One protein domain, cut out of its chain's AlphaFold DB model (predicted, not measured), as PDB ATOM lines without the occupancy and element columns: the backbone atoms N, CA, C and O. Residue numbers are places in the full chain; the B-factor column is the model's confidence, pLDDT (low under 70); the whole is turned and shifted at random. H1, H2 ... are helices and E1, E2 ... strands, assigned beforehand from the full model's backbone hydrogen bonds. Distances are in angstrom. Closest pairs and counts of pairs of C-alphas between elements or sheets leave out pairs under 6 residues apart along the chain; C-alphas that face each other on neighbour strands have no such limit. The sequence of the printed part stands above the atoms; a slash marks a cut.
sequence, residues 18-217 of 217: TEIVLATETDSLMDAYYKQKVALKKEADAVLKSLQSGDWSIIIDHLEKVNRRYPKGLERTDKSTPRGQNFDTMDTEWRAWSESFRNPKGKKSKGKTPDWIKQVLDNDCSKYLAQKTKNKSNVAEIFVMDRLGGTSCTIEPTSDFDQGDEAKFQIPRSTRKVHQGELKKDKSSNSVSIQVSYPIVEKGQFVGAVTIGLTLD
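Overview. This is residues 18 to 217 of the 217 residues of an uncharacterized protein of Pseudobacteriovorax antillogorgiicola (UniProt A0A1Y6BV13). A twisted antiparallel sheet, built largely on the long hairpin of E3 and E4, is sandwiched between helices: the second part of the very long H1, with H2 and H5, covers one face, and H6 covers the other. The first residues of H1, 18 to 32, stick out from this body as a straight helical arm, while H4 sits beside the edge strand E2, H3 stands near H4 off the sheet, and the loop of residues 103 to 108 sticks out. The printed part has 200 residues with six named helices and four named strands, in the order H1 H2 H3 H4 H5 E1 E2 H6 E3 E4; the sheet runs E2 E1 E4 E3, and the class is mixed, helices and strands. The whole is compact, with a radius of gyration of the C-alphas of 18.4 A and spans of 62 by 49 by 36 A.

Arrangement. In the sheet, E4, residues 205 to 216, is an inner strand and forms a hairpin with the edge strand E3, residues 192 to 202; N 198 and O 210 are 2.8 A apart, within hydrogen-bond range. On its other side E4 is the antiparallel neighbour of E1, residues 139 to 146, with N 211 and O 143 at 2.8 A. E1 forms a second hairpin with the edge strand E2, residues 151 to 154, with N 144 and O 153 at 2.8 A. Three layers, helices on both faces of a sheet, are made by H1, residues 18 to 52, H2, residues 57 to 67, and H5, residues 124 to 133, on one face and H6, residues 167 to 175, on the other. H1 is over E4 and E3, at a height over the sheet of 6.7 A; its closest C-alphas to E4 are those of Ala 44 and Ile 212, 6.2 A apart. H2 is over E4 and stands up from the sheet, its line rising 44 degrees out of the local plane. H5 is over E2 and E1, slantwise to the strands, at 37 degrees to E2 on the local plane. H2 and H5 touch at a steep tilt of 42 degrees, opposite ways, the C-alphas of Ile 59 and Cys 125 being closest at 5.5 A. H1 touches H5 with residues 47 to 51 alone, closest at the C-alphas of Leu 51 and Lys 132, 6.6 A apart. H6 is over E3, with the C-alphas of Pro 172 and Pro 199 closest at 4.8 A. H4, residues 115 to 121, stands at the sheet's level; its closest C-alphas to E2 are those of Val 120 and Cys 153, 5.0 A apart. H3, residues 87 to 102, is not on the sheet and is close to but not clearly touching H4, the C-alphas of Trp 94 and Ile 117 being 7.3 A apart. Every O i to N i+4 pair is within hydrogen-bond range in H1, H2, H4 and H5, with 11 of 12 in H3 and 4 of 5 in H6.

Along the chain. H1 begins at C-alpha 18, (272.573, 156.066, 215.447), and measures 51.1 A from first to last C-alpha. H3 measures 21.3 A, H2 14.8 A and H5 14.3 A. E1 measures 20.7 A, E3 33.1 A and E4 34.1 A, ending at C-alpha 216, (250.167, 171.542, 233.238).

Size, cuts and confidence. The C-alphas farthest apart, of Thr 18 and Pro 71, are 62.7 A apart, and the printed part has no cut. The links H2 to H3, H3 to H4, E2 to H6 and H6 to E3 are long. The mean pLDDT of the printed part is 88.3; residues 18 to 26, 77 to 85, 105 to 111, 189 and 217 are under 70.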
ATOM      1  N   THR A  18     273.883 155.454 215.726       65.06
ATOM      2  CA  THR A  18     272.573 156.066 215.447       65.06
ATOM      3  C   THR A  18     271.431 155.389 216.214       65.06
ATOM      4  O   THR A  18     270.535 156.066 216.707       65.06
ATOM      5  N   GLU A  19     271.467 154.060 216.348       61.88
ATOM      6  CA  GLU A  19     270.467 153.292 217.102       61.88
ATOM      7  C   GLU A  19     270.608 153.515 218.610       61.88
ATOM      8  O   GLU A  19     269.600 153.614 219.306       61.88
ATOM      9  N   ILE A  20     271.842 153.668 219.103       60.56
ATOM     10  CA  ILE A  20     272.121 154.033 220.496       60.56
ATOM     11  C   ILE A  20     271.531 155.414 220.808       60.56
ATOM     12  O   ILE A  20     270.835 155.561 221.808       60.56
ATOM     13  N   VAL A  21     271.746 156.414 219.945       60.09
ATOM     14  CA  VAL A  21     271.178 157.762 220.141       60.09
ATOM     15  C   VAL A  21     269.646 157.713 220.169       60.09
ATOM     16  O   VAL A  21     269.046 158.209 221.121       60.09
ATOM     17  N   LEU A  22     269.017 157.031 219.204       56.59
ATOM     18  CA  LEU A  22     267.560 156.842 219.164       56.59
ATOM     19  C   LEU A  22     267.020 156.167 220.434       56.59
ATOM     20  O   LEU A  22     266.037 156.641 220.997       56.59
ATOM     21  N   ALA A  23     267.674 155.105 220.919       60.22
ATOM     22  CA  ALA A  23     267.278 154.420 222.150       60.22
ATOM     23  C   ALA A  23     267.377 155.343 223.381       60.22
ATOM     24  O   ALA A  23     266.434 155.438 224.169       60.22
ATOM     25  N   THR A  24     268.472 156.099 223.511       64.06
ATOM     26  CA  THR A  24     268.662 157.028 224.639       64.06
ATOM     27  C   THR A  24     267.664 158.189 224.636       64.06
ATOM     28  O   THR A  24     267.184 158.596 225.696       64.06
ATOM     29  N   GLU A  25     267.296 158.699 223.457       67.06
ATOM     30  CA  GLU A  25     266.246 159.709 223.330       67.06
ATOM     31  C   GLU A  25     264.881 159.137 223.719       67.06
ATOM     32  O   GLU A  25     264.131 159.792 224.447       67.06
ATOM     33  N   THR A  26     264.565 157.904 223.308       68.69
ATOM     34  CA  THR A  26     263.303 157.260 223.697       68.69
ATOM     35  C   THR A  26     263.204 157.023 225.203       68.69
ATOM     36  O   THR A  26     262.156 157.313 225.782       68.69
ATOM     37  N   ASP A  27     264.282 156.595 225.858       77.81
ATOM     38  CA  ASP A  27     264.300 156.384 227.310       77.81
ATOM     39  C   ASP A  27     264.125 157.702 228.078       77.81
ATOM     40  O   ASP A  27     263.343 157.777 229.028       77.81
ATOM     41  N   SER A  28     264.783 158.771 227.621       79.69
ATOM     42  CA  SER A  28     264.645 160.119 228.187       79.69
ATOM     43  C   SER A  28     263.214 160.661 228.059       79.69
ATOM     44  O   SER A  28     262.644 161.193 229.017       79.69
ATOM     45  N   LEU A  29     262.587 160.476 226.892       81.06
ATOM     46  CA  LEU A  29     261.202 160.889 226.654       81.06
ATOM     47  C   LEU A  29     260.209 160.102 227.516       81.06
ATOM     48  O   LEU A  29     259.259 160.686 228.044       81.06
ATOM     49  N   MET A  30     260.430 158.796 227.691       81.94
ATOM     50  CA  MET A  30     259.595 157.963 228.555       81.94
ATOM     51  C   MET A  30     259.752 158.338 230.033       81.94
ATOM     52  O   MET A  30     258.749 158.438 230.738       81.94
ATOM     53  N   ASP A  31     260.965 158.617 230.511       88.06
ATOM     54  CA  ASP A  31     261.191 159.089 231.883       88.06
ATOM     55  C   ASP A  31     260.495 160.437 232.145       88.06
ATOM     56  O   ASP A  31     259.785 160.597 233.144       88.06
ATOM     57  N   ALA A  32     260.598 161.387 231.209       87.00
ATOM     58  CA  ALA A  32     259.884 162.661 231.289       87.00
ATOM     59  C   ALA A  32     258.356 162.470 231.324       87.00
ATOM     60  O   ALA A  32     257.672 163.080 232.154       87.00
ATOM     61  N   TYR A  33     257.827 161.580 230.479       89.12
ATOM     62  CA  TYR A  33     256.412 161.209 230.460       89.12
ATOM     63  C   TYR A  33     255.949 160.668 231.819       89.12
ATOM     64  O   TYR A  33     254.966 161.150 232.389       89.12
ATOM     65  N   TYR A  34     256.676 159.696 232.380       89.12
ATOM     66  CA  TYR A  34     256.324 159.095 233.666       89.12
ATOM     67  C   TYR A  34     256.413 160.098 234.817       89.12
ATOM     68  O   TYR A  34     255.513 160.130 235.659       89.12
ATOM     69  N   LYS A  35     257.431 160.966 234.836       91.00
ATOM     70  CA  LYS A  35     257.561 162.031 235.841       91.00
ATOM     71  C   LYS A  35     256.361 162.977 235.830       91.00
ATOM     72  O   LYS A  35     255.789 163.235 236.890       91.00
ATOM     73  N   GLN A  36     255.928 163.435 234.654       91.69
ATOM     74  CA  GLN A  36     254.733 164.281 234.520       91.69
ATOM     75  C   GLN A  36     253.466 163.546 234.965       91.69
ATOM     76  O   GLN A  36     252.676 164.078 235.748       91.69
ATOM     77  N   LYS A  37     253.299 162.291 234.531       93.25
ATOM     78  CA  LYS A  37     252.151 161.447 234.885       93.25
ATOM     79  C   LYS A  37     252.048 161.230 236.401       93.25
ATOM     80  O   LYS A  37     250.948 161.297 236.952       93.25
ATOM     81  N   VAL A  38     253.172 161.027 237.092       92.94
ATOM     82  CA  VAL A  38     253.234 160.905 238.560       92.94
ATOM     83  C   VAL A  38     252.934 162.236 239.256       92.94
ATOM     84  O   VAL A  38     252.160 162.251 240.215       92.94
ATOM     85  N   ALA A  39     253.502 163.348 238.783       92.88
ATOM     86  CA  ALA A  39     253.287 164.670 239.372       92.88
ATOM     87  C   ALA A  39     251.808 165.085 239.318       92.88
ATOM     88  O   ALA A  39     251.208 165.368 240.355       92.88
ATOM     89  N   LEU A  40     251.187 164.996 238.140       94.75
ATOM     90  CA  LEU A  40     249.767 165.294 237.963       94.75
ATOM     91  C   LEU A  40     248.870 164.363 238.793       94.75
ATOM     92  O   LEU A  40     247.904 164.795 239.417       94.75
ATOM     93  N   LYS A  41     249.201 163.072 238.880       95.19
ATOM     94  CA  LYS A  41     248.454 162.133 239.730       95.19
ATOM     95  C   LYS A  41     248.533 162.488 241.215       95.19
ATOM     96  O   LYS A  41     247.536 162.355 241.923       95.19
ATOM     97  N   LYS A  42     249.688 162.957 241.689       95.94
ATOM     98  CA  LYS A  42     249.856 163.433 243.068       95.94
ATOM     99  C   LYS A  42     248.967 164.648 243.351       95.94
ATOM    100  O   LYS A  42     248.399 164.747 244.438       95.94
ATOM    101  N   GLU A  43     248.816 165.545 242.382       96.62
ATOM    102  CA  GLU A  43     247.901 166.684 242.488       96.62
ATOM    103  C   GLU A  43     246.436 166.234 242.506       96.62
ATOM    104  O   GLU A  43     245.674 166.698 243.357       96.62
ATOM    105  N   ALA A  44     246.055 165.256 241.677       97.50
ATOM    106  CA  ALA A  44     244.717 164.656 241.715       97.50
ATOM    107  C   ALA A  44     244.415 164.040 243.088       97.50
ATOM    108  O   ALA A  44     243.343 164.257 243.656       97.50
ATOM    109  N   ASP A  45     245.391 163.340 243.674       97.81
ATOM    110  CA  ASP A  45     245.267 162.761 245.013       97.81
ATOM    111  C   ASP A  45     245.097 163.843 246.089       97.81
ATOM    112  O   ASP A  45     244.334 163.664 247.040       97.81
ATOM    113  N   ALA A  46     245.776 164.985 245.952       97.25
ATOM    114  CA  ALA A  46     245.614 166.120 246.857       97.25
ATOM    115  C   ALA A  46     244.226 166.772 246.724       97.25
ATOM    116  O   ALA A  46     243.618 167.142 247.733       97.25
ATOM    117  N   VAL A  47     243.691 166.869 245.501       97.56
ATOM    118  CA  VAL A  47     242.315 167.322 245.257       97.56
ATOM    119  C   VAL A  47     241.323 166.371 245.924       97.56
ATOM    120  O   VAL A  47     240.500 166.840 246.709       97.56
ATOM    121  N   LEU A  48     241.444 165.056 245.713       98.00
ATOM    122  CA  LEU A  48     240.573 164.066 246.355       98.00
ATOM    123  C   LEU A  48     240.617 164.176 247.885       98.00
ATOM    124  O   LEU A  48     239.570 164.255 248.524       98.00
ATOM    125  N   LYS A  49     241.813 164.252 248.481       97.81
ATOM    126  CA  LYS A  49     241.968 164.433 249.936       97.81
ATOM    127  C   LYS A  49     241.294 165.713 250.433       97.81
ATOM    128  O   LYS A  49     240.728 165.731 251.523       97.81
ATOM    129  N   SER A  50     241.320 166.788 249.645       97.06
ATOM    130  CA  SER A  50     240.644 168.052 249.967       97.06
ATOM    131  C   SER A  50     239.113 167.929 249.952       97.06
ATOM    132  O   SER A  50     238.445 168.572 250.769       97.06
ATOM    133  N   LEU A  51     238.559 167.092 249.064       97.06
ATOM    134  CA  LEU A  51     237.136 166.736 249.064       97.06
ATOM    135  C   LEU A  51     236.783 165.872 250.280       97.06
ATOM    136  O   LEU A  51     235.782 166.132 250.935       97.06
ATOM    137  N   GLN A  52     237.608 164.874 250.599       96.81
ATOM    138  CA  GLN A  52     237.354 163.929 251.693       96.81
ATOM    139  C   GLN A  52     237.479 164.565 253.082       96.81
ATOM    140  O   GLN A  52     236.732 164.218 253.986       96.81
ATOM    141  N   SER A  53     238.415 165.501 253.252       95.88
ATOM    142  CA  SER A  53     238.617 166.244 254.509       95.88
ATOM    143  C   SER A  53     237.616 167.378 254.730       95.88
ATOM    144  O   SER A  53     237.583 167.960 255.810       95.88
ATOM    145  N   GLY A  54     236.841 167.746 253.706       94.81
ATOM    146  CA  GLY A  54     235.686 168.617 253.886       94.81
ATOM    147  C   GLY A  54     234.436 167.821 254.233       94.81
ATOM    148  O   GLY A  54     234.495 166.789 254.890       94.81
ATOM    149  N   ASP A  55     233.302 168.292 253.736       95.75
ATOM    150  CA  ASP A  55     232.028 167.599 253.849       95.75
ATOM    151  C   ASP A  55     231.878 166.576 252.709       95.75
ATOM    152  O   ASP A  55     231.226 166.812 251.691       95.75
ATOM    153  N   TRP A  56     232.563 165.438 252.850       96.25
ATOM    154  CA  TRP A  56     232.474 164.327 251.895       96.25
ATOM    155  C   TRP A  56     231.050 163.766 251.776       96.25
ATOM    156  O   TRP A  56     230.668 163.283 250.707       96.25
ATOM    157  N   SER A  57     230.249 163.874 252.843       97.50
ATOM    158  CA  SER A  57     228.851 163.438 252.863       97.50
ATOM    159  C   SER A  57     228.008 164.118 251.794       97.50
ATOM    160  O   SER A  57     227.159 163.451 251.222       97.50
ATOM    161  N   ILE A  58     228.296 165.368 251.407       98.38
ATOM    162  CA  ILE A  58     227.584 166.032 250.297       98.38
ATOM    163  C   ILE A  58     227.641 165.199 249.004       98.38
ATOM    164  O   ILE A  58     226.646 165.097 248.284       98.38
ATOM    165  N   ILE A  59     228.791 164.585 248.701       98.38
ATOM    166  CA  ILE A  59     228.960 163.751 247.502       98.38
ATOM    167  C   ILE A  59     228.244 162.407 247.682       98.38
ATOM    168  O   ILE A  59     227.555 161.954 246.766       98.38
ATOM    169  N   ILE A  60     228.379 161.781 248.856       98.25
ATOM    170  CA  ILE A  60     227.731 160.495 249.158       98.25
ATOM    171  C   ILE A  60     226.206 160.628 249.126       98.25
ATOM    172  O   ILE A  60     225.553 159.901 248.379       98.25
ATOM    173  N   ASP A  61     225.640 161.597 249.839       98.19
ATOM    174  CA  ASP A  61     224.198 161.840 249.921       98.19
ATOM    175  C   ASP A  61     223.605 162.173 248.547       98.19
ATOM    176  O   ASP A  61     222.513 161.707 248.193       98.19
ATOM    177  N   HIS A  62     224.338 162.949 247.738       98.19
ATOM    178  CA  HIS A  62     223.966 163.227 246.355       98.19
ATOM    179  C   HIS A  62     223.879 161.934 245.535       98.19
ATOM    180  O   HIS A  62     222.851 161.675 244.900       98.19
ATOM    181  N   LEU A  63     224.925 161.105 245.575       97.94
ATOM    182  CA  LEU A  63     224.973 159.840 244.850       97.94
ATOM    183  C   LEU A  63     223.883 158.881 245.313       97.94
ATOM    184  O   LEU A  63     223.185 158.311 244.477       97.94
ATOM    185  N   GLU A  64     223.666 158.728 246.617       96.06
ATOM    186  CA  GLU A  64     222.569 157.911 247.130       96.06
ATOM    187  C   GLU A  64     221.212 158.413 246.614       96.06
ATOM    188  O   GLU A  64     220.385 157.617 246.164       96.06
ATOM    189  N   LYS A  65     220.977 159.732 246.617       95.75
ATOM    190  CA  LYS A  65     219.739 160.339 246.105       95.75
ATOM    191  C   LYS A  65     219.529 160.082 244.616       95.75
ATOM    192  O   LYS A  65     218.407 159.752 244.227       95.75
ATOM    193  N   VAL A  66     220.564 160.237 243.792       93.56
ATOM    194  CA  VAL A  66     220.493 159.969 242.345       93.56
ATOM    195  C   VAL A  66     220.273 158.477 242.100       93.56
ATOM    196  O   VAL A  66     219.336 158.096 241.398       93.56
ATOM    197  N   ASN A  67     221.048 157.623 242.769       93.31
ATOM    198  CA  ASN A  67     221.009 156.176 242.597       93.31
ATOM    199  C   ASN A  67     219.675 155.540 243.012       93.31
ATOM    200  O   ASN A  67     219.278 154.536 242.416       93.31
ATOM    201  N   ARG A  68     218.961 156.117 243.992       91.94
ATOM    202  CA  ARG A  68     217.616 155.673 244.411       91.94
ATOM    203  C   ARG A  68     216.546 155.815 243.325       91.94
ATOM    204  O   ARG A  68     215.497 155.188 243.441       91.94
ATOM    205  N   ARG A  69     216.780 156.621 242.284       87.81
ATOM    206  CA  ARG A  69     215.835 156.794 241.165       87.81
ATOM    207  C   ARG A  69     215.846 155.618 240.188       87.81
ATOM    208  O   ARG A  69     214.975 155.532 239.324       87.81
ATOM    209  N   TYR A  70     216.847 154.748 240.281       85.94
ATOM    210  CA  TYR A  70     216.979 153.587 239.415       85.94
ATOM    211  C   TYR A  70     216.229 152.380 239.989       85.94
ATOM    212  O   TYR A  70     216.278 152.160 241.203       85.94
ATOM    213  N   PRO A  71     215.590 151.552 239.140       83.06
ATOM    214  CA  PRO A  71     215.035 150.273 239.566       83.06
ATOM    215  C   PRO A  71     216.071 149.420 240.311       83.06
ATOM    216  O   PRO A  71     217.259 149.404 239.965       83.06
ATOM    217  N   LYS A  72     215.620 148.688 241.334       80.88
ATOM    218  CA  LYS A  72     216.473 147.725 242.045       80.88
ATOM    219  C   LYS A  72     216.986 146.662 241.069       80.88
ATOM    220  O   LYS A  72     216.231 146.190 240.227       80.88
ATOM    221  N   GLY A  73     218.259 146.290 241.197       78.00
ATOM    222  CA  GLY A  73     218.901 145.289 240.336       78.00
ATOM    223  C   GLY A  73     219.275 145.787 238.939       78.00
ATOM    224  O   GLY A  73     219.877 145.036 238.180       78.00
ATOM    225  N   LEU A  74     218.961 147.043 238.596       81.19
ATOM    226  CA  LEU A  74     219.454 147.640 237.365       81.19
ATOM    227  C   LEU A  74     220.972 147.787 237.445       81.19
ATOM    228  O   LEU A  74     221.461 148.569 238.259       81.19
ATOM    229  N   GLU A  75     221.693 147.082 236.586       74.38
ATOM    230  CA  GLU A  75     223.142 147.168 236.458       74.38
ATOM    231  C   GLU A  75     223.517 147.555 235.031       74.38
ATOM    232  O   GLU A  75     222.847 147.176 234.071       74.38
ATOM    233  N   ARG A  76     224.613 148.302 234.900       73.19
ATOM    234  CA  ARG A  76     225.182 148.651 233.602       73.19
ATOM    235  C   ARG A  76     226.392 147.776 233.305       73.19
ATOM    236  O   ARG A  76     227.358 147.792 234.073       73.19
ATOM    237  N   THR A  77     226.352 147.038 232.204       63.38
ATOM    238  CA  THR A  77     227.526 146.308 231.695       63.38
ATOM    239  C   THR A  77     228.211 147.092 230.583       63.38
ATOM    240  O   THR A  77     229.433 147.074 230.499       63.38
ATOM    241  N   ASP A  78     227.443 147.854 229.801       61.59
ATOM    242  CA  ASP A  78     227.906 148.673 228.677       61.59
ATOM    243  C   ASP A  78     226.787 149.645 228.215       61.59
ATOM    244  O   ASP A  78     225.770 149.813 228.892       61.59
ATOM    245  N   LYS A  79     226.958 150.347 227.085       60.81
ATOM    246  CA  LYS A  79     225.941 151.272 226.531       60.81
ATOM    247  C   LYS A  79     224.640 150.590 226.064       60.81
ATOM    248  O   LYS A  79     223.619 151.269 225.958       60.81
ATOM    249  N   SER A  80     224.652 149.282 225.810       54.50
ATOM    250  CA  SER A  80     223.498 148.508 225.329       54.50
ATOM    251  C   SER A  80     222.600 147.965 226.445       54.50
ATOM    252  O   SER A  80     221.445 147.628 226.180       54.50
ATOM    253  N   THR A  81     223.077 147.918 227.699       56.47
ATOM    254  CA  THR A  81     222.223 147.517 228.831       56.47
ATOM    255  C   THR A  81     221.012 148.447 228.982       56.47
ATOM    256  O   THR A  81     221.183 149.664 228.855       56.47
ATOM    257  N   PRO A  82     219.800 147.916 229.272       51.34
ATOM    258  CA  PRO A  82     218.594 148.724 229.412       51.34
ATOM    259  C   PRO A  82     218.838 149.854 230.399       51.34
ATOM    260  O   PRO A  82     219.182 149.623 231.554       51.34
ATOM    261  N   ARG A  83     218.708 151.089 229.931       59.72
ATOM    262  CA  ARG A  83     218.983 152.264 230.748       59.72
ATOM    263  C   ARG A  83     217.705 152.586 231.502       59.72
ATOM    264  O   ARG A  83     216.695 152.956 230.911       59.72
ATOM    265  N   GLY A  84     217.703 152.378 232.814       55.62
ATOM    266  CA  GLY A  84     216.696 153.021 233.650       55.62
ATOM    267  C   GLY A  84     216.895 154.523 233.518       55.62
ATOM    268  O   GLY A  84     217.983 155.004 233.810       55.62
ATOM    269  N   GLN A  85     215.859 155.237 233.074       57.88
ATOM    270  CA  GLN A  85     215.932 156.614 232.558       57.88
ATOM    271  C   GLN A  85     216.655 156.693 231.201       57.88
ATOM    272  O   GLN A  85     217.604 155.969 230.921       57.88
ATOM    273  N   ASN A  86     216.149 157.549 230.318       76.50
ATOM    274  CA  ASN A  86     216.519 157.646 228.908       76.50
ATOM    275  C   ASN A  86     217.912 158.286 228.705       76.50
ATOM    276  O   ASN A  86     218.028 159.395 228.190       76.50
ATOM    277  N   PHE A  87     218.969 157.605 229.154       81.75
ATOM    278  CA  PHE A  87     220.360 158.071 229.093       81.75
ATOM    279  C   PHE A  87     220.792 158.436 227.666       81.75
ATOM    280  O   PHE A  87     221.529 159.396 227.517       81.75
ATOM    281  N   ASP A  88     220.315 157.736 226.626       83.81
ATOM    282  CA  ASP A  88     220.591 158.088 225.218       83.81
ATOM    283  C   ASP A  88     220.094 159.483 224.878       83.81
ATOM    284  O   ASP A  88     220.820 160.297 224.308       83.81
ATOM    285  N   THR A  89     218.837 159.762 225.221       86.75
ATOM    286  CA  THR A  89     218.256 161.077 224.974       86.75
ATOM    287  C   THR A  89     218.903 162.127 225.856       86.75
ATOM    288  O   THR A  89     219.257 163.175 225.334       86.75
ATOM    289  N   MET A  90     219.142 161.848 227.141       90.00
ATOM    290  CA  MET A  90     219.833 162.790 228.029       90.00
ATOM    291  C   MET A  90     221.226 163.137 227.503       90.00
ATOM    292  O   MET A  90     221.612 164.298 227.489       90.00
ATOM    293  N   ASP A  91     221.965 162.148 227.019       91.88
ATOM    294  CA  ASP A  91     223.305 162.317 226.474       91.88
ATOM    295  C   ASP A  91     223.305 163.022 225.110       91.88
ATOM    296  O   ASP A  91     224.138 163.888 224.851       91.88
ATOM    297  N   THR A  92     222.310 162.747 224.267       91.00
ATOM    298  CA  THR A  92     222.082 163.483 223.012       91.00
ATOM    299  C   THR A  92     221.745 164.953 223.275       91.00
ATOM    300  O   THR A  92     222.347 165.845 222.675       91.00
ATOM    301  N   GLU A  93     220.815 165.222 224.194       91.50
ATOM    302  CA  GLU A  93     220.429 166.572 224.609       91.50
ATOM    303  C   GLU A  93     221.597 167.317 225.263       91.50
ATOM    304  O   GLU A  93     221.834 168.486 224.950       91.50
ATOM    305  N   TRP A  94     222.352 166.634 226.130       93.94
ATOM    306  CA  TRP A  94     223.540 167.180 226.774       93.94
ATOM    307  C   TRP A  94     224.569 167.615 225.747       93.94
ATOM    308  O   TRP A  94     224.963 168.774 225.786       93.94
ATOM    309  N   ARG A  95     224.964 166.737 224.810       91.75
ATOM    310  CA  ARG A  95     225.931 167.070 223.750       91.75
ATOM    311  C   ARG A  95     225.479 168.259 222.916       91.75
ATOM    312  O   ARG A  95     226.259 169.175 222.667       91.75
ATOM    313  N   ALA A  96     224.218 168.251 222.483       90.31
ATOM    314  CA  ALA A  96     223.673 169.327 221.664       90.31
ATOM    315  C   ALA A  96     223.744 170.679 222.394       90.31
ATOM    316  O   ALA A  96     224.100 171.700 221.802       90.31
ATOM    317  N   TRP A  97     223.438 170.688 223.693       91.44
ATOM    318  CA  TRP A  97     223.507 171.892 224.508       91.44
ATOM    319  C   TRP A  97     224.950 172.281 224.885       91.44
ATOM    320  O   TRP A  97     225.309 173.455 224.754       91.44
ATOM    321  N   SER A  98     225.790 171.336 225.315       91.00
ATOM    322  CA  SER A  98     227.153 171.585 225.807       91.00
ATOM    323  C   SER A  98     228.071 172.095 224.700       91.00
ATOM    324  O   SER A  98     228.863 173.005 224.942       91.00
ATOM    325  N   GLU A  99     227.900 171.614 223.469       87.50
ATOM    326  CA  GLU A  99     228.606 172.136 222.299       87.50
ATOM    327  C   GLU A  99     228.271 173.617 222.065       87.50
ATOM    328  O   GLU A  99     229.165 174.436 221.859       87.50
ATOM    329  N   SER A 100     226.994 174.000 222.195       83.88
ATOM    330  CA  SER A 100     226.584 175.408 222.076       83.88
ATOM    331  C   SER A 100     227.138 176.290 223.202       83.88
ATOM    332  O   SER A 100     227.384 177.476 222.989       83.88
ATOM    333  N   PHE A 101     227.354 175.710 224.388       85.00
ATOM    334  CA  PHE A 101     227.948 176.392 225.534       85.00
ATOM    335  C   PHE A 101     229.462 176.591 225.368       85.00
ATOM    336  O   PHE A 101     229.963 177.674 225.669       85.00
ATOM    337  N   ARG A 102     230.178 175.561 224.895       81.00
ATOM    338  CA  ARG A 102     231.645 175.547 224.746       81.00
ATOM    339  C   ARG A 102     232.117 176.318 223.514       81.00
ATOM    340  O   ARG A 102     233.124 177.013 223.590       81.00
ATOM    341  N   ASN A 103     231.366 176.241 222.414       78.31
ATOM    342  CA  ASN A 103     231.694 176.867 221.134       78.31
ATOM    343  C   ASN A 103     230.594 177.850 220.694       78.31
ATOM    344  O   ASN A 103     229.891 177.608 219.703       78.31
ATOM    345  N   PRO A 104     230.414 178.983 221.401       73.00
ATOM    346  CA  PRO A 104     229.390 179.952 221.042       73.00
ATOM    347  C   PRO A 104     229.718 180.591 219.682       73.00
ATOM    348  O   PRO A 104     230.656 181.378 219.543       73.00
ATOM    349  N   LYS A 105     228.934 180.279 218.642       64.69
ATOM    350  CA  LYS A 105     229.018 180.979 217.351       64.69
ATOM    351  C   LYS A 105     228.479 182.408 217.511       64.69
ATOM    352  O   LYS A 105     227.267 182.630 217.503       64.69
ATOM    353  N   GLY A 106     229.381 183.385 217.638       59.19
ATOM    354  CA  GLY A 106     229.065 184.821 217.707       59.19
ATOM    355  C   GLY A 106     228.378 185.277 219.007       59.19
ATOM    356  O   GLY A 106     228.223 184.517 219.956       59.19
ATOM    357  N   LYS A 107     227.921 186.543 219.062       47.84
ATOM    358  CA  LYS A 107     227.281 187.168 220.251       47.84
ATOM    359  C   LYS A 107     225.916 186.565 220.651       47.84
ATOM    360  O   LYS A 107     225.282 187.057 221.581       47.84
ATOM    361  N   LYS A 108     225.426 185.545 219.942       54.22
ATOM    362  CA  LYS A 108     224.117 184.910 220.153       54.22
ATOM    363  C   LYS A 108     224.266 183.393 220.115       54.22
ATOM    364  O   LYS A 108     224.105 182.790 219.064       54.22
ATOM    365  N   SER A 109     224.554 182.768 221.248       50.84
ATOM    366  CA  SER A 109     224.408 181.311 221.384       50.84
ATOM    367  C   SER A 109     224.544 180.886 222.841       50.84
ATOM    368  O   SER A 109     225.471 180.205 223.246       50.84
ATOM    369  N   LYS A 110     223.579 181.298 223.660       56.88
ATOM    370  CA  LYS A 110     223.210 180.530 224.850       56.88
ATOM    371  C   LYS A 110     221.709 180.323 224.755       56.88
ATOM    372  O   LYS A 110     220.933 181.176 225.179       56.88
ATOM    373  N   GLY A 111     221.295 179.245 224.086       65.50
ATOM    374  CA  GLY A 111     219.914 178.782 224.210       65.50
ATOM    375  C   GLY A 111     219.584 178.579 225.693       65.50
ATOM    376  O   GLY A 111     220.489 178.405 226.514       65.50
ATOM    377  N   LYS A 112     218.301 178.632 226.069       83.19
ATOM    378  CA  LYS A 112     217.892 178.366 227.455       83.19
ATOM    379  C   LYS A 112     218.449 177.001 227.882       83.19
ATOM    380  O   LYS A 112     218.108 175.997 227.267       83.19
ATOM    381  N   THR A 113     219.268 176.963 228.935       89.12
ATOM    382  CA  THR A 113     219.746 175.693 229.500       89.12
ATOM    383  C   THR A 113     218.548 174.852 229.951       89.12
ATOM    384  O   THR A 113     217.722 175.377 230.711       89.12
ATOM    385  N   PRO A 114     218.430 173.584 229.512       91.88
ATOM    386  CA  PRO A 114     217.401 172.672 229.994       91.88
ATOM    387  C   PRO A 114     217.424 172.563 231.521       91.88
ATOM    388  O   PRO A 114     218.491 172.529 232.135       91.88
ATOM    389  N   ASP A 115     216.254 172.509 232.154       94.12
ATOM    390  CA  ASP A 115     216.177 172.583 233.619       94.12
ATOM    391  C   ASP A 115     216.817 171.364 234.302       94.12
ATOM    392  O   ASP A 115     217.394 171.501 235.378       94.12
ATOM    393  N   TRP A 116     216.809 170.193 233.661       92.56
ATOM    394  CA  TRP A 116     217.507 169.012 234.171       92.56
ATOM    395  C   TRP A 116     219.039 169.155 234.087       92.56
ATOM    396  O   TRP A 116     219.737 168.746 235.011       92.56
ATOM    397  N   ILE A 117     219.570 169.811 233.047       94.62
ATOM    398  CA  ILE A 117     221.004 170.122 232.930       94.62
ATOM    399  C   ILE A 117     221.411 171.126 234.011       94.62
ATOM    400  O   ILE A 117     222.439 170.952 234.662       94.62
ATOM    401  N   LYS A 118     220.576 172.145 234.276       94.75
ATOM    402  CA  LYS A 118     220.803 173.059 235.408       94.75
ATOM    403  C   LYS A 118     220.888 172.301 236.729       94.75
ATOM    404  O   LYS A 118     221.745 172.616 237.537       94.75
ATOM    405  N   GLN A 119     220.051 171.284 236.941       94.56
ATOM    406  CA  GLN A 119     220.114 170.468 238.159       94.56
ATOM    407  C   GLN A 119     221.419 169.672 238.288       94.56
ATOM    408  O   GLN A 119     221.834 169.398 239.410       94.56
ATOM    409  N   VAL A 120     222.083 169.311 237.187       96.81
ATOM    410  CA  VAL A 120     223.420 168.688 237.222       96.81
ATOM    411  C   VAL A 120     224.501 169.731 237.525       96.81
ATOM    412  O   VAL A 120     225.426 169.456 238.282       96.81
ATOM    413  N   LEU A 121     224.381 170.948 236.990       96.31
ATOM    414  CA  LEU A 121     225.386 172.012 237.147       96.31
ATOM    415  C   LEU A 121     225.267 172.804 238.461       96.31
ATOM    416  O   LEU A 121     226.259 173.340 238.939       96.31
ATOM    417  N   ASP A 122     224.074 172.880 239.054       96.81
ATOM    418  CA  ASP A 122     223.753 173.786 240.170       96.81
ATOM    419  C   ASP A 122     223.147 173.062 241.390       96.81
ATOM    420  O   ASP A 122     222.325 173.598 242.137       96.81
ATOM    421  N   ASN A 123     223.545 171.809 241.612       97.94
ATOM    422  CA  ASN A 123     223.234 171.100 242.854       97.94
ATOM    423  C   ASN A 123     224.319 171.300 243.927       97.94
ATOM    424  O   ASN A 123     225.398 171.831 243.661       97.94
ATOM    425  N   ASP A 124     224.032 170.851 245.149       98.50
ATOM    426  CA  ASP A 124     224.930 171.014 246.298       98.50
ATOM    427  C   ASP A 124     226.282 170.314 246.100       98.50
ATOM    428  O   ASP A 124     227.310 170.864 246.491       98.50
ATOM    429  N   CYS A 125     226.314 169.162 245.414       98.62
ATOM    430  CA  CYS A 125     227.573 168.518 245.042       98.62
ATOM    431  C   CYS A 125     228.378 169.402 244.077       98.62
ATOM    432  O   CYS A 125     229.546 169.668 244.341       98.62
ATOM    433  N   SER A 126     227.774 169.935 243.013       98.62
ATOM    434  CA  SER A 126     228.467 170.818 242.057       98.62
ATOM    435  C   SER A 126     229.016 172.084 242.727       98.62
ATOM    436  O   SER A 126     230.163 172.466 242.489       98.62
ATOM    437  N   LYS A 127     228.246 172.686 243.642       98.50
ATOM    438  CA  LYS A 127     228.688 173.831 244.460       98.50
ATOM    439  C   LYS A 127     229.853 173.464 245.373       98.50
ATOM    440  O   LYS A 127     230.804 174.236 245.496       98.50
ATOM    441  N   TYR A 128     229.803 172.283 245.980       98.50
ATOM    442  CA  TYR A 128     230.876 171.774 246.823       98.50
ATOM    443  C   TYR A 128     232.168 171.536 246.030       98.50
ATOM    444  O   TYR A 128     233.239 171.971 246.460       98.50
ATOM    445  N   LEU A 129     232.077 170.928 244.840       98.38
ATOM    446  CA  LEU A 129     233.219 170.777 243.933       98.38
ATOM    447  C   LEU A 129     233.820 172.149 243.596       98.38
ATOM    448  O   LEU A 129     235.019 172.346 243.789       98.38
ATOM    449  N   ALA A 130     232.984 173.114 243.194       97.56
ATOM    450  CA  ALA A 130     233.411 174.475 242.866       97.56
ATOM    451  C   ALA A 130     234.113 175.175 244.035       97.56
ATOM    452  O   ALA A 130     235.173 175.777 243.863       97.56
ATOM    453  N   GLN A 131     233.576 175.054 245.249       97.12
ATOM    454  CA  GLN A 131     234.208 175.604 246.444       97.12
ATOM    455  C   GLN A 131     235.593 174.988 246.683       97.12
ATOM    456  O   GLN A 131     236.538 175.695 247.041       97.12
ATOM    457  N   LYS A 132     235.731 173.674 246.483       96.50
ATOM    458  CA  LYS A 132     236.972 172.939 246.754       96.50
ATOM    459  C   LYS A 132     238.048 173.147 245.697       96.50
ATOM    460  O   LYS A 132     239.232 172.985 246.016       96.50
ATOM    461  N   THR A 133     237.686 173.531 244.479       95.75
ATOM    462  CA  THR A 133     238.635 173.763 243.380       95.75
ATOM    463  C   THR A 133     238.844 175.235 243.038       95.75
ATOM    464  O   THR A 133     239.747 175.528 242.267       95.75
ATOM    465  N   LYS A 134     238.122 176.173 243.671       93.56
ATOM    466  CA  LYS A 134     238.201 177.625 243.407       93.56
ATOM    467  C   LYS A 134     239.622 178.200 243.282       93.56
ATOM    468  O   LYS A 134     239.842 179.084 242.466       93.56
ATOM    469  N   ASN A 135     240.571 177.714 244.085       91.12
ATOM    470  CA  ASN A 135     241.962 178.195 244.103       91.12
ATOM    471  C   ASN A 135     242.957 177.194 243.482       91.12
ATOM    472  O   ASN A 135     244.147 177.245 243.784       91.12
ATOM    473  N   LYS A 136     242.479 176.237 242.679       90.94
ATOM    474  CA  LYS A 136     243.293 175.194 242.047       90.94
ATOM    475  C   LYS A 136     243.241 175.357 240.529       90.94
ATOM    476  O   LYS A 136     242.476 174.671 239.861       90.94
ATOM    477  N   SER A 137     244.033 176.289 240.001       89.50
ATOM    478  CA  SER A 137     244.036 176.653 238.572       89.50
ATOM    479  C   SER A 137     244.392 175.497 237.635       89.50
ATOM    480  O   SER A 137     243.986 175.501 236.482       89.50
ATOM    481  N   ASN A 138     245.119 174.500 238.134       92.81
ATOM    482  CA  ASN A 138     245.472 173.288 237.403       92.81
ATOM    483  C   ASN A 138     244.311 172.293 237.262       92.81
ATOM    484  O   ASN A 138     244.427 171.366 236.467       92.81
ATOM    485  N   VAL A 139     243.206 172.431 238.009       96.06
ATOM    486  CA  VAL A 139     242.023 171.566 237.857       96.06
ATOM    487  C   VAL A 139     241.202 172.055 236.668       96.06
ATOM    488  O   VAL A 139     240.373 172.950 236.803       96.06
ATOM    489  N   ALA A 140     241.437 171.444 235.509       93.62
ATOM    490  CA  ALA A 140     240.744 171.763 234.265       93.62
ATOM    491  C   ALA A 140     239.291 171.264 234.259       93.62
ATOM    492  O   ALA A 140     238.418 171.886 233.665       93.62
ATOM    493  N   GLU A 141     239.014 170.141 234.925       94.81
ATOM    494  CA  GLU A 141     237.656 169.618 235.082       94.81
ATOM    495  C   GLU A 141     237.535 168.767 236.346       94.81
ATOM    496  O   GLU A 141     238.487 168.131 236.803       94.81
ATOM    497  N   ILE A 142     236.334 168.727 236.914       98.31
ATOM    498  CA  ILE A 142     235.994 167.816 238.000       98.31
ATOM    499  C   ILE A 142     234.501 167.514 237.958       98.31
ATOM    500  O   ILE A 142     233.672 168.422 237.875       98.31
ATOM    501  N   PHE A 143     234.162 166.233 238.020       98.69
ATOM    502  CA  PHE A 143     232.779 165.778 237.978       98.69
ATOM    503  C   PHE A 143     232.611 164.429 238.669       98.69
ATOM    504  O   PHE A 143     233.564 163.665 238.829       98.69
ATOM    505  N   VAL A 144     231.382 164.129 239.075       98.75
ATOM    506  CA  VAL A 144     231.009 162.867 239.714       98.75
ATOM    507  C   VAL A 144     229.998 162.142 238.842       98.75
ATOM    508  O   VAL A 144     228.987 162.706 238.422       98.75
ATOM    509  N   MET A 145     230.264 160.866 238.613       98.00
ATOM    510  CA  MET A 145     229.406 159.937 237.895       98.00
ATOM    511  C   MET A 145     228.637 159.075 238.894       98.00
ATOM    512  O   MET A 145     229.221 158.604 239.873       98.00
ATOM    513  N   ASP A 146     227.354 158.844 238.635       96.50
ATOM    514  CA  ASP A 146     226.527 157.932 239.426       96.50
ATOM    515  C   ASP A 146     226.881 156.452 239.196       96.50
ATOM    516  O   ASP A 146     227.789 156.120 238.429       96.50
ATOM    517  N   ARG A 147     226.171 155.521 239.850       94.88
ATOM    518  CA  ARG A 147     226.494 154.085 239.765       94.88
ATOM    519  C   ARG A 147     226.327 153.482 238.362       94.88
ATOM    520  O   ARG A 147     226.802 152.366 238.142       94.88
ATOM    521  N   LEU A 148     225.654 154.179 237.442       92.56
ATOM    522  CA  LEU A 148     225.422 153.788 236.047       92.56
ATOM    523  C   LEU A 148     226.217 154.648 235.046       92.56
ATOM    524  O   LEU A 148     226.073 154.455 233.838       92.56
ATOM    525  N   GLY A 149     227.073 155.554 235.525       94.00
ATOM    526  CA  GLY A 149     227.974 156.348 234.691       94.00
ATOM    527  C   GLY A 149     227.387 157.671 234.210       94.00
ATOM    528  O   GLY A 149     227.991 158.311 233.359       94.00
ATOM    529  N   GLY A 150     226.235 158.099 234.728       94.69
ATOM    530  CA  GLY A 150     225.665 159.404 234.389       94.69
ATOM    531  C   GLY A 150     226.365 160.521 235.155       94.69
ATOM    532  O   GLY A 150     226.523 160.420 236.375       94.69
ATOM    533  N   THR A 151     226.773 161.592 234.474       97.19
ATOM    534  CA  THR A 151     227.312 162.793 235.130       97.19
ATOM    535  C   THR A 151     226.249 163.413 236.040       97.19
ATOM    536  O   THR A 151     225.234 163.930 235.584       97.19
ATOM    537  N   SER A 152     226.484 163.370 237.347       96.81
ATOM    538  CA  SER A 152     225.504 163.729 238.384       96.81
ATOM    539  C   SER A 152     225.782 165.095 239.030       96.81
ATOM    540  O   SER A 152     224.854 165.861 239.302       96.81
ATOM    541  N   CYS A 153     227.061 165.457 239.165       97.12
ATOM    542  CA  CYS A 153     227.513 166.808 239.495       97.12
ATOM    543  C   CYS A 153     228.787 167.161 238.727       97.12
ATOM    544  O   CYS A 153     229.665 166.321 238.540       97.12
ATOM    545  N   THR A 154     228.883 168.412 238.286       98.06
ATOM    546  CA  THR A 154     230.049 168.977 237.599       98.06
ATOM    547  C   THR A 154     230.043 170.501 237.726       98.06
ATOM    548  O   THR A 154     228.979 171.098 237.885       98.06
ATOM    549  N   ILE A 155     231.218 171.126 237.655       95.56
ATOM    550  CA  ILE A 155     231.362 172.595 237.674       95.56
ATOM    551  C   ILE A 155     231.127 173.178 236.277       95.56
ATOM    552  O   ILE A 155     230.468 174.203 236.119       95.56
ATOM    553  N   GLU A 156     231.650 172.499 235.261       93.44
ATOM    554  CA  GLU A 156     231.518 172.865 233.854       93.44
ATOM    555  C   GLU A 156     231.003 171.672 233.050       93.44
ATOM    556  O   GLU A 156     231.217 170.518 233.442       93.44
ATOM    557  N   PRO A 157     230.303 171.899 231.931       92.44
ATOM    558  CA  PRO A 157     229.770 170.793 231.167       92.44
ATOM    559  C   PRO A 157     230.878 169.971 230.498       92.44
ATOM    560  O   PRO A 157     231.689 170.476 229.712       92.44
ATOM    561  N   THR A 158     230.859 168.672 230.784       93.44
ATOM    562  CA  THR A 158     231.610 167.641 230.063       93.44
ATOM    563  C   THR A 158     231.137 167.549 228.609       93.44
ATOM    564  O   THR A 158     230.062 168.046 228.262       93.44
ATOM    565  N   SER A 159     231.918 166.904 227.736       90.25
ATOM    566  CA  SER A 159     231.473 166.618 226.361       90.25
ATOM    567  C   SER A 159     230.212 165.752 226.353       90.25
ATOM    568  O   SER A 159     229.256 166.061 225.648       90.25
ATOM    569  N   ASP A 160     230.190 164.729 227.204       91.50
ATOM    570  CA  ASP A 160     229.139 163.716 227.273       91.50
ATOM    571  C   ASP A 160     228.480 163.717 228.658       91.50
ATOM    572  O   ASP A 160     229.130 164.000 229.668       91.50
ATOM    573  N   PHE A 161     227.198 163.376 228.730       94.44
ATOM    574  CA  PHE A 161     226.542 163.079 230.007       94.44
ATOM    575  C   PHE A 161     226.787 161.623 230.399       94.44
ATOM    576  O   PHE A 161     227.021 161.320 231.569       94.44
ATOM    577  N   ASP A 162     226.736 160.724 229.416       93.38
ATOM    578  CA  ASP A 162     226.903 159.294 229.615       93.38
ATOM    579  C   ASP A 162     228.379 158.899 229.525       93.38
ATOM    580  O   ASP A 162     228.957 158.789 228.445       93.38
ATOM    581  N   GLN A 163     228.976 158.653 230.686       94.06
ATOM    582  CA  GLN A 163     230.369 158.241 230.850       94.06
ATOM    583  C   GLN A 163     230.500 156.718 230.983       94.06
ATOM    584  O   GLN A 163     231.573 156.193 231.284       94.06
ATOM    585  N   GLY A 164     229.387 155.991 230.838       91.94
ATOM    586  CA  GLY A 164     229.264 154.613 231.274       91.94
ATOM    587  C   GLY A 164     230.101 153.609 230.488       91.94
ATOM    588  O   GLY A 164     230.308 152.516 230.986       91.94
ATOM    589  N   ASP A 165     230.584 153.919 229.288       90.25
ATOM    590  CA  ASP A 165     231.508 153.068 228.521       90.25
ATOM    591  C   ASP A 165     232.973 153.503 228.636       90.25
ATOM    592  O   ASP A 165     233.867 152.805 228.156       90.25
ATOM    593  N   GLU A 166     233.245 154.631 229.287       93.25
ATOM    594  CA  GLU A 166     234.600 155.138 229.397       93.25
ATOM    595  C   GLU A 166     235.417 154.351 230.428       93.25
ATOM    596  O   GLU A 166     234.939 154.008 231.513       93.25
ATOM    597  N   ALA A 167     236.704 154.131 230.138       96.25
ATOM    598  CA  ALA A 167     237.637 153.455 231.048       96.25
ATOM    599  C   ALA A 167     237.679 154.115 232.439       96.25
ATOM    600  O   ALA A 167     237.760 153.435 233.466       96.25
ATOM    601  N   LYS A 168     237.529 155.443 232.465       96.00
ATOM    602  CA  LYS A 168     237.487 156.272 233.672       96.00
ATOM    603  C   LYS A 168     236.281 155.994 234.576       96.00
ATOM    604  O   LYS A 168     236.335 156.280 235.766       96.00
ATOM    605  N   PHE A 169     235.236 155.364 234.049       96.38
ATOM    606  CA  PHE A 169     234.116 154.840 234.822       96.38
ATOM    607  C   PHE A 169     234.213 153.322 235.034       96.38
ATOM    608  O   PHE A 169     234.078 152.834 236.159       96.38
ATOM    609  N   GLN A 170     234.483 152.573 233.963       95.81
ATOM    610  CA  GLN A 170     234.456 151.109 233.956       95.81
ATOM    611  C   GLN A 170     235.488 150.483 234.897       95.81
ATOM    612  O   GLN A 170     235.172 149.531 235.616       95.81
ATOM    613  N   ILE A 171     236.705 151.030 234.956       97.19
ATOM    614  CA  ILE A 171     237.756 150.512 235.840       97.19
ATOM    615  C   ILE A 171     237.397 150.748 237.317       97.19
ATOM    616  O   ILE A 171     237.384 149.762 238.063       97.19
ATOM    617  N   PRO A 172     237.022 151.966 237.766       97.94
ATOM    618  CA  PRO A 172     236.552 152.172 239.137       97.94
ATOM    619  C   PRO A 172     235.340 151.318 239.513       97.94
ATOM    620  O   PRO A 172     235.317 150.750 240.606       97.94
ATOM    621  N   ARG A 173     234.365 151.172 238.608       95.94
ATOM    622  CA  ARG A 173     233.155 150.368 238.829       95.94
ATOM    623  C   ARG A 173     233.471 148.891 239.055       95.94
ATOM    624  O   ARG A 173     233.034 148.315 240.053       95.94
ATOM    625  N   SER A 174     234.227 148.289 238.139       95.25
ATOM    626  CA  SER A 174     234.495 146.845 238.130       95.25
ATOM    627  C   SER A 174     235.553 146.419 239.147       95.25
ATOM    628  O   SER A 174     235.416 145.371 239.773       95.25
ATOM    629  N   THR A 175     236.595 147.230 239.350       97.12
ATOM    630  CA  THR A 175     237.762 146.829 240.156       97.12
ATOM    631  C   THR A 175     237.824 147.486 241.528       97.12
ATOM    632  O   THR A 175     238.612 147.057 242.368       97.12
ATOM    633  N   ARG A 176     237.042 148.552 241.755       97.81
ATOM    634  CA  ARG A 176     237.185 149.457 242.911       97.81
ATOM    635  C   ARG A 176     238.591 150.043 243.046       97.81
ATOM    636  O   ARG A 176     238.992 150.449 244.135       97.81
ATOM    637  N   LYS A 177     239.333 150.126 241.940       98.19
ATOM    638  CA  LYS A 177     240.641 150.778 241.866       98.19
ATOM    639  C   LYS A 177     240.541 152.106 241.135       98.19
ATOM    640  O   LYS A 177     239.609 152.362 240.376       98.19
ATOM    641  N   VAL A 178     241.530 152.952 241.382       98.44
ATOM    642  CA  VAL A 178     241.691 154.225 240.685       98.44
ATOM    643  C   VAL A 178     242.030 153.960 239.221       98.44
ATOM    644  O   VAL A 178     242.898 153.139 238.925       98.44
ATOM    645  N   HIS A 179     241.377 154.680 238.317       98.44
ATOM    646  CA  HIS A 179     241.802 154.783 236.929       98.44
ATOM    647  C   HIS A 179     242.668 156.025 236.750       98.44
ATOM    648  O   HIS A 179     242.275 157.120 237.147       98.44
ATOM    649  N   GLN A 180     243.825 155.862 236.119       98.00
ATOM    650  CA  GLN A 180     244.681 156.956 235.684       98.00
ATOM    651  C   GLN A 180     244.773 156.903 234.160       98.00
ATOM    652  O   GLN A 180     245.314 155.943 233.617       98.00
ATOM    653  N   GLY A 181     244.247 157.925 233.488       95.62
ATOM    654  CA  GLY A 181     244.326 158.035 232.035       95.62
ATOM    655  C   GLY A 181     245.746 158.310 231.537       95.62
ATOM    656  O   GLY A 181     246.674 158.565 232.309       95.62
ATOM    657  N   GLU A 182     245.911 158.280 230.220       94.44
ATOM    658  CA  GLU A 182     247.147 158.715 229.572       94.44
ATOM    659  C   GLU A 182     247.254 160.243 229.527       94.44
ATOM    660  O   GLU A 182     246.242 160.950 229.592       94.44
ATOM    661  N   LEU A 183     248.485 160.749 229.406       92.75
ATOM    662  CA  LEU A 183     248.699 162.175 229.190       92.75
ATOM    663  C   LEU A 183     248.175 162.565 227.805       92.75
ATOM    664  O   LEU A 183     248.549 161.975 226.790       92.75
ATOM    665  N   LYS A 184     247.327 163.589 227.758       90.38
ATOM    666  CA  LYS A 184     246.862 164.221 226.526       90.38
ATOM    667  C   LYS A 184     247.644 165.509 226.323       90.38
ATOM    668  O   LYS A 184     247.557 166.418 227.143       90.38
ATOM    669  N   LYS A 185     248.391 165.581 225.222       85.00
ATOM    670  CA  LYS A 185     249.128 166.782 224.825       85.00
ATOM    671  C   LYS A 185     248.352 167.549 223.762       85.00
ATOM    672  O   LYS A 185     248.085 167.000 222.691       85.00
ATOM    673  N   ASP A 186     248.045 168.811 224.030       78.12
ATOM    674  CA  ASP A 186     247.569 169.734 223.004       78.12
ATOM    675  C   ASP A 186     248.782 170.350 222.296       78.12
ATOM    676  O   ASP A 186     249.642 170.989 222.901       78.12
ATOM    677  N   LYS A 187     248.895 170.106 220.988       73.25
ATOM    678  CA  LYS A 187     250.036 170.572 220.186       73.25
ATOM    679  C   LYS A 187     250.017 172.083 219.942       73.25
ATOM    680  O   LYS A 187     251.049 172.621 219.560       73.25
ATOM    681  N   SER A 188     248.870 172.737 220.117       73.94
ATOM    682  CA  SER A 188     248.696 174.167 219.852       73.94
ATOM    683  C   SER A 188     249.091 175.038 221.047       73.94
ATOM    684  O   SER A 188     249.779 176.039 220.868       73.94
ATOM    685  N   SER A 189     248.719 174.623 222.257       69.62
ATOM    686  CA  SER A 189     249.043 175.293 223.523       69.62
ATOM    687  C   SER A 189     250.279 174.716 224.214       69.62
ATOM    688  O   SER A 189     250.752 175.291 225.188       69.62
ATOM    689  N   ASN A 190     250.785 173.570 223.743       77.12
ATOM    690  CA  ASN A 190     251.787 172.746 224.427       77.12
ATOM    691  C   ASN A 190     251.359 172.293 225.842       77.12
ATOM    692  O   ASN A 190     252.198 171.786 226.585       77.12
ATOM    693  N   SER A 191     250.071 172.403 226.189       82.44
ATOM    694  CA  SER A 191     249.557 171.970 227.488       82.44
ATOM    695  C   SER A 191     249.448 170.448 227.569       82.44
ATOM    696  O   SER A 191     249.202 169.746 226.574       82.44
ATOM    697  N   VAL A 192     249.661 169.920 228.772       89.31
ATOM    698  CA  VAL A 192     249.610 168.486 229.067       89.31
ATOM    699  C   VAL A 192     248.546 168.243 230.116       89.31
ATOM    700  O   VAL A 192     248.622 168.788 231.208       89.31
ATOM    701  N   SER A 193     247.586 167.374 229.821       92.69
ATOM    702  CA  SER A 193     246.503 167.053 230.747       92.69
ATOM    703  C   SER A 193     246.403 165.568 231.061       92.69
ATOM    704  O   SER A 193     246.811 164.715 230.274       92.69
ATOM    705  N   ILE A 194     245.837 165.249 232.221       95.75
ATOM    706  CA  ILE A 194     245.487 163.887 232.629       95.75
ATOM    707  C   ILE A 194     244.081 163.878 233.216       95.75
ATOM    708  O   ILE A 194     243.651 164.871 233.794       95.75
ATOM    709  N   GLN A 195     243.397 162.738 233.147       97.56
ATOM    710  CA  GLN A 195     242.209 162.470 233.955       97.56
ATOM    711  C   GLN A 195     242.479 161.317 234.917       97.56
ATOM    712  O   GLN A 195     243.007 160.274 234.523       97.56
ATOM    713  N   VAL A 196     242.085 161.492 236.174       98.62
ATOM    714  CA  VAL A 196     242.166 160.461 237.207       98.62
ATOM    715  C   VAL A 196     240.792 160.279 237.830       98.62
ATOM    716  O   VAL A 196     240.182 161.247 238.280       98.62
ATOM    717  N   SER A 197     240.314 159.038 237.876       98.75
ATOM    718  CA  SER A 197     238.989 158.709 238.393       98.75
ATOM    719  C   SER A 197     239.067 157.759 239.570       98.75
ATOM    720  O   SER A 197     239.714 156.712 239.512       98.75
ATOM    721  N   TYR A 198     238.374 158.126 240.639       98.81
ATOM    722  CA  TYR A 198     238.414 157.452 241.923       98.81
ATOM    723  C   TYR A 198     237.055 156.822 242.221       98.81
ATOM    724  O   TYR A 198     236.035 157.512 242.129       98.81
ATOM    725  N   PRO A 199     237.015 155.532 242.589       98.56
ATOM    726  CA  PRO A 199     235.778 154.872 242.971       98.56
ATOM    727  C   PRO A 199     235.254 155.452 244.282       98.56
ATOM    728  O   PRO A 199     236.014 155.684 245.222       98.56
ATOM    729  N   ILE A 200     233.940 155.624 244.356       98.44
ATOM    730  CA  ILE A 200     233.226 155.990 245.572       98.44
ATOM    731  C   ILE A 200     232.447 154.755 246.014       98.44
ATOM    732  O   ILE A 200     231.595 154.231 245.287       98.44
ATOM    733  N   VAL A 201     232.797 154.252 247.196       97.50
ATOM    734  CA  VAL A 201     232.262 153.011 247.751       97.50
ATOM    735  C   VAL A 201     231.622 153.305 249.096       97.50
ATOM    736  O   VAL A 201     232.300 153.789 249.992       97.50
ATOM    737  N   GLU A 202     230.345 152.959 249.232       96.38
ATOM    738  CA  GLU A 202     229.577 153.106 250.467       96.38
ATOM    739  C   GLU A 202     229.055 151.730 250.887       96.38
ATOM    740  O   GLU A 202     228.474 151.007 250.076       96.38
ATOM    741  N   LYS A 203     229.319 151.319 252.134       94.56
ATOM    742  CA  LYS A 203     228.926 149.992 252.670       94.56
ATOM    743  C   LYS A 203     229.316 148.819 251.749       94.56
ATOM    744  O   LYS A 203     228.561 147.870 251.557       94.56
ATOM    745  N   GLY A 204     230.496 148.905 251.128       94.50
ATOM    746  CA  GLY A 204     231.017 147.910 250.178       94.50
ATOM    747  C   GLY A 204     230.442 148.001 248.754       94.50
ATOM    748  O   GLY A 204     230.968 147.386 247.822       94.50
ATOM    749  N   GLN A 205     229.419 148.822 248.518       94.25
ATOM    750  CA  GLN A 205     228.776 148.978 247.214       94.25
ATOM    751  C   GLN A 205     229.344 150.162 246.433       94.25
ATOM    752  O   GLN A 205     229.669 151.199 246.998       94.25
ATOM    753  N   PHE A 206     229.493 149.997 245.118       95.94
ATOM    754  CA  PHE A 206     229.904 151.087 244.237       95.94
ATOM    755  C   PHE A 206     228.716 152.019 244.085       95.94
ATOM    756  O   PHE A 206     227.677 151.604 243.571       95.94
ATOM    757  N   VAL A 207     228.871 153.263 244.520       97.06
ATOM    758  CA  VAL A 207     227.815 154.274 244.397       97.06
ATOM    759  C   VAL A 207     228.126 155.306 243.318       97.06
ATOM    760  O   VAL A 207     227.241 156.061 242.931       97.06
ATOM    761  N   GLY A 208     229.345 155.315 242.785       97.88
ATOM    762  CA  GLY A 208     229.753 156.225 241.724       97.88
ATOM    763  C   GLY A 208     231.264 156.390 241.668       97.88
ATOM    764  O   GLY A 208     232.011 155.660 242.322       97.88
ATOM    765  N   ALA A 209     231.727 157.368 240.902       98.62
ATOM    766  CA  ALA A 209     233.138 157.725 240.837       98.62
ATOM    767  C   ALA A 209     233.314 159.230 240.626       98.62
ATOM    768  O   ALA A 209     232.523 159.855 239.926       98.62
ATOM    769  N   VAL A 210     234.365 159.806 241.209       98.75
ATOM    770  CA  VAL A 210     234.775 161.195 240.955       98.75
ATOM    771  C   VAL A 210     235.940 161.205 239.977       98.75
ATOM    772  O   VAL A 210     236.925 160.502 240.190       98.75
ATOM    773  N   THR A 211     235.835 161.996 238.916       98.75
ATOM    774  CA  THR A 211     236.903 162.236 237.942       98.75
ATOM    775  C   THR A 211     237.469 163.627 238.154       98.75
ATOM    776  O   THR A 211     236.719 164.593 238.268       98.75
ATOM    777  N   ILE A 212     238.793 163.719 238.188       98.56
ATOM    778  CA  ILE A 212     239.552 164.962 238.291       98.56
ATOM    779  C   ILE A 212     240.466 165.029 237.072       98.56
ATOM    780  O   ILE A 212     241.334 164.170 236.895       98.56
ATOM    781  N   GLY A 213     240.249 166.029 236.224       96.81
ATOM    782  CA  GLY A 213     241.131 166.367 235.119       96.81
ATOM    783  C   GLY A 213     242.048 167.520 235.498       96.81
ATOM    784  O   GLY A 213     241.596 168.540 236.020       96.81
ATOM    785  N   LEU A 214     243.342 167.347 235.253       95.94
ATOM    786  CA  LEU A 214     244.368 168.335 235.565       95.94
ATOM    787  C   LEU A 214     245.148 168.707 234.316       95.94
ATOM    788  O   LEU A 214     245.328 167.855 233.448       95.94
ATOM    789  N   THR A 215     245.639 169.940 234.268       91.81
ATOM    790  CA  THR A 215     246.537 170.446 233.228       91.81
ATOM    791  C   THR A 215     247.837 170.966 233.838       91.81
ATOM    792  O   THR A 215     247.842 171.505 234.946       91.81
ATOM    793  N   LEU A 216     248.931 170.786 233.105       84.44
ATOM    794  CA  LEU A 216     250.167 171.542 233.238       84.44
ATOM    795  C   LEU A 216     250.228 172.491 232.044       84.44
ATOM    796  O   LEU A 216     250.168 172.033 230.895       84.44
ATOM    797  N   ASP A 217     250.347 173.777 232.347       67.50
ATOM    798  CA  ASP A 217     250.638 174.829 231.376       67.50
ATOM    799  C   ASP A 217     252.143 175.135 231.371       67.50
ATOM    800  O   ASP A 217     252.766 175.075 232.462       67.50
TER     801      ASP A 217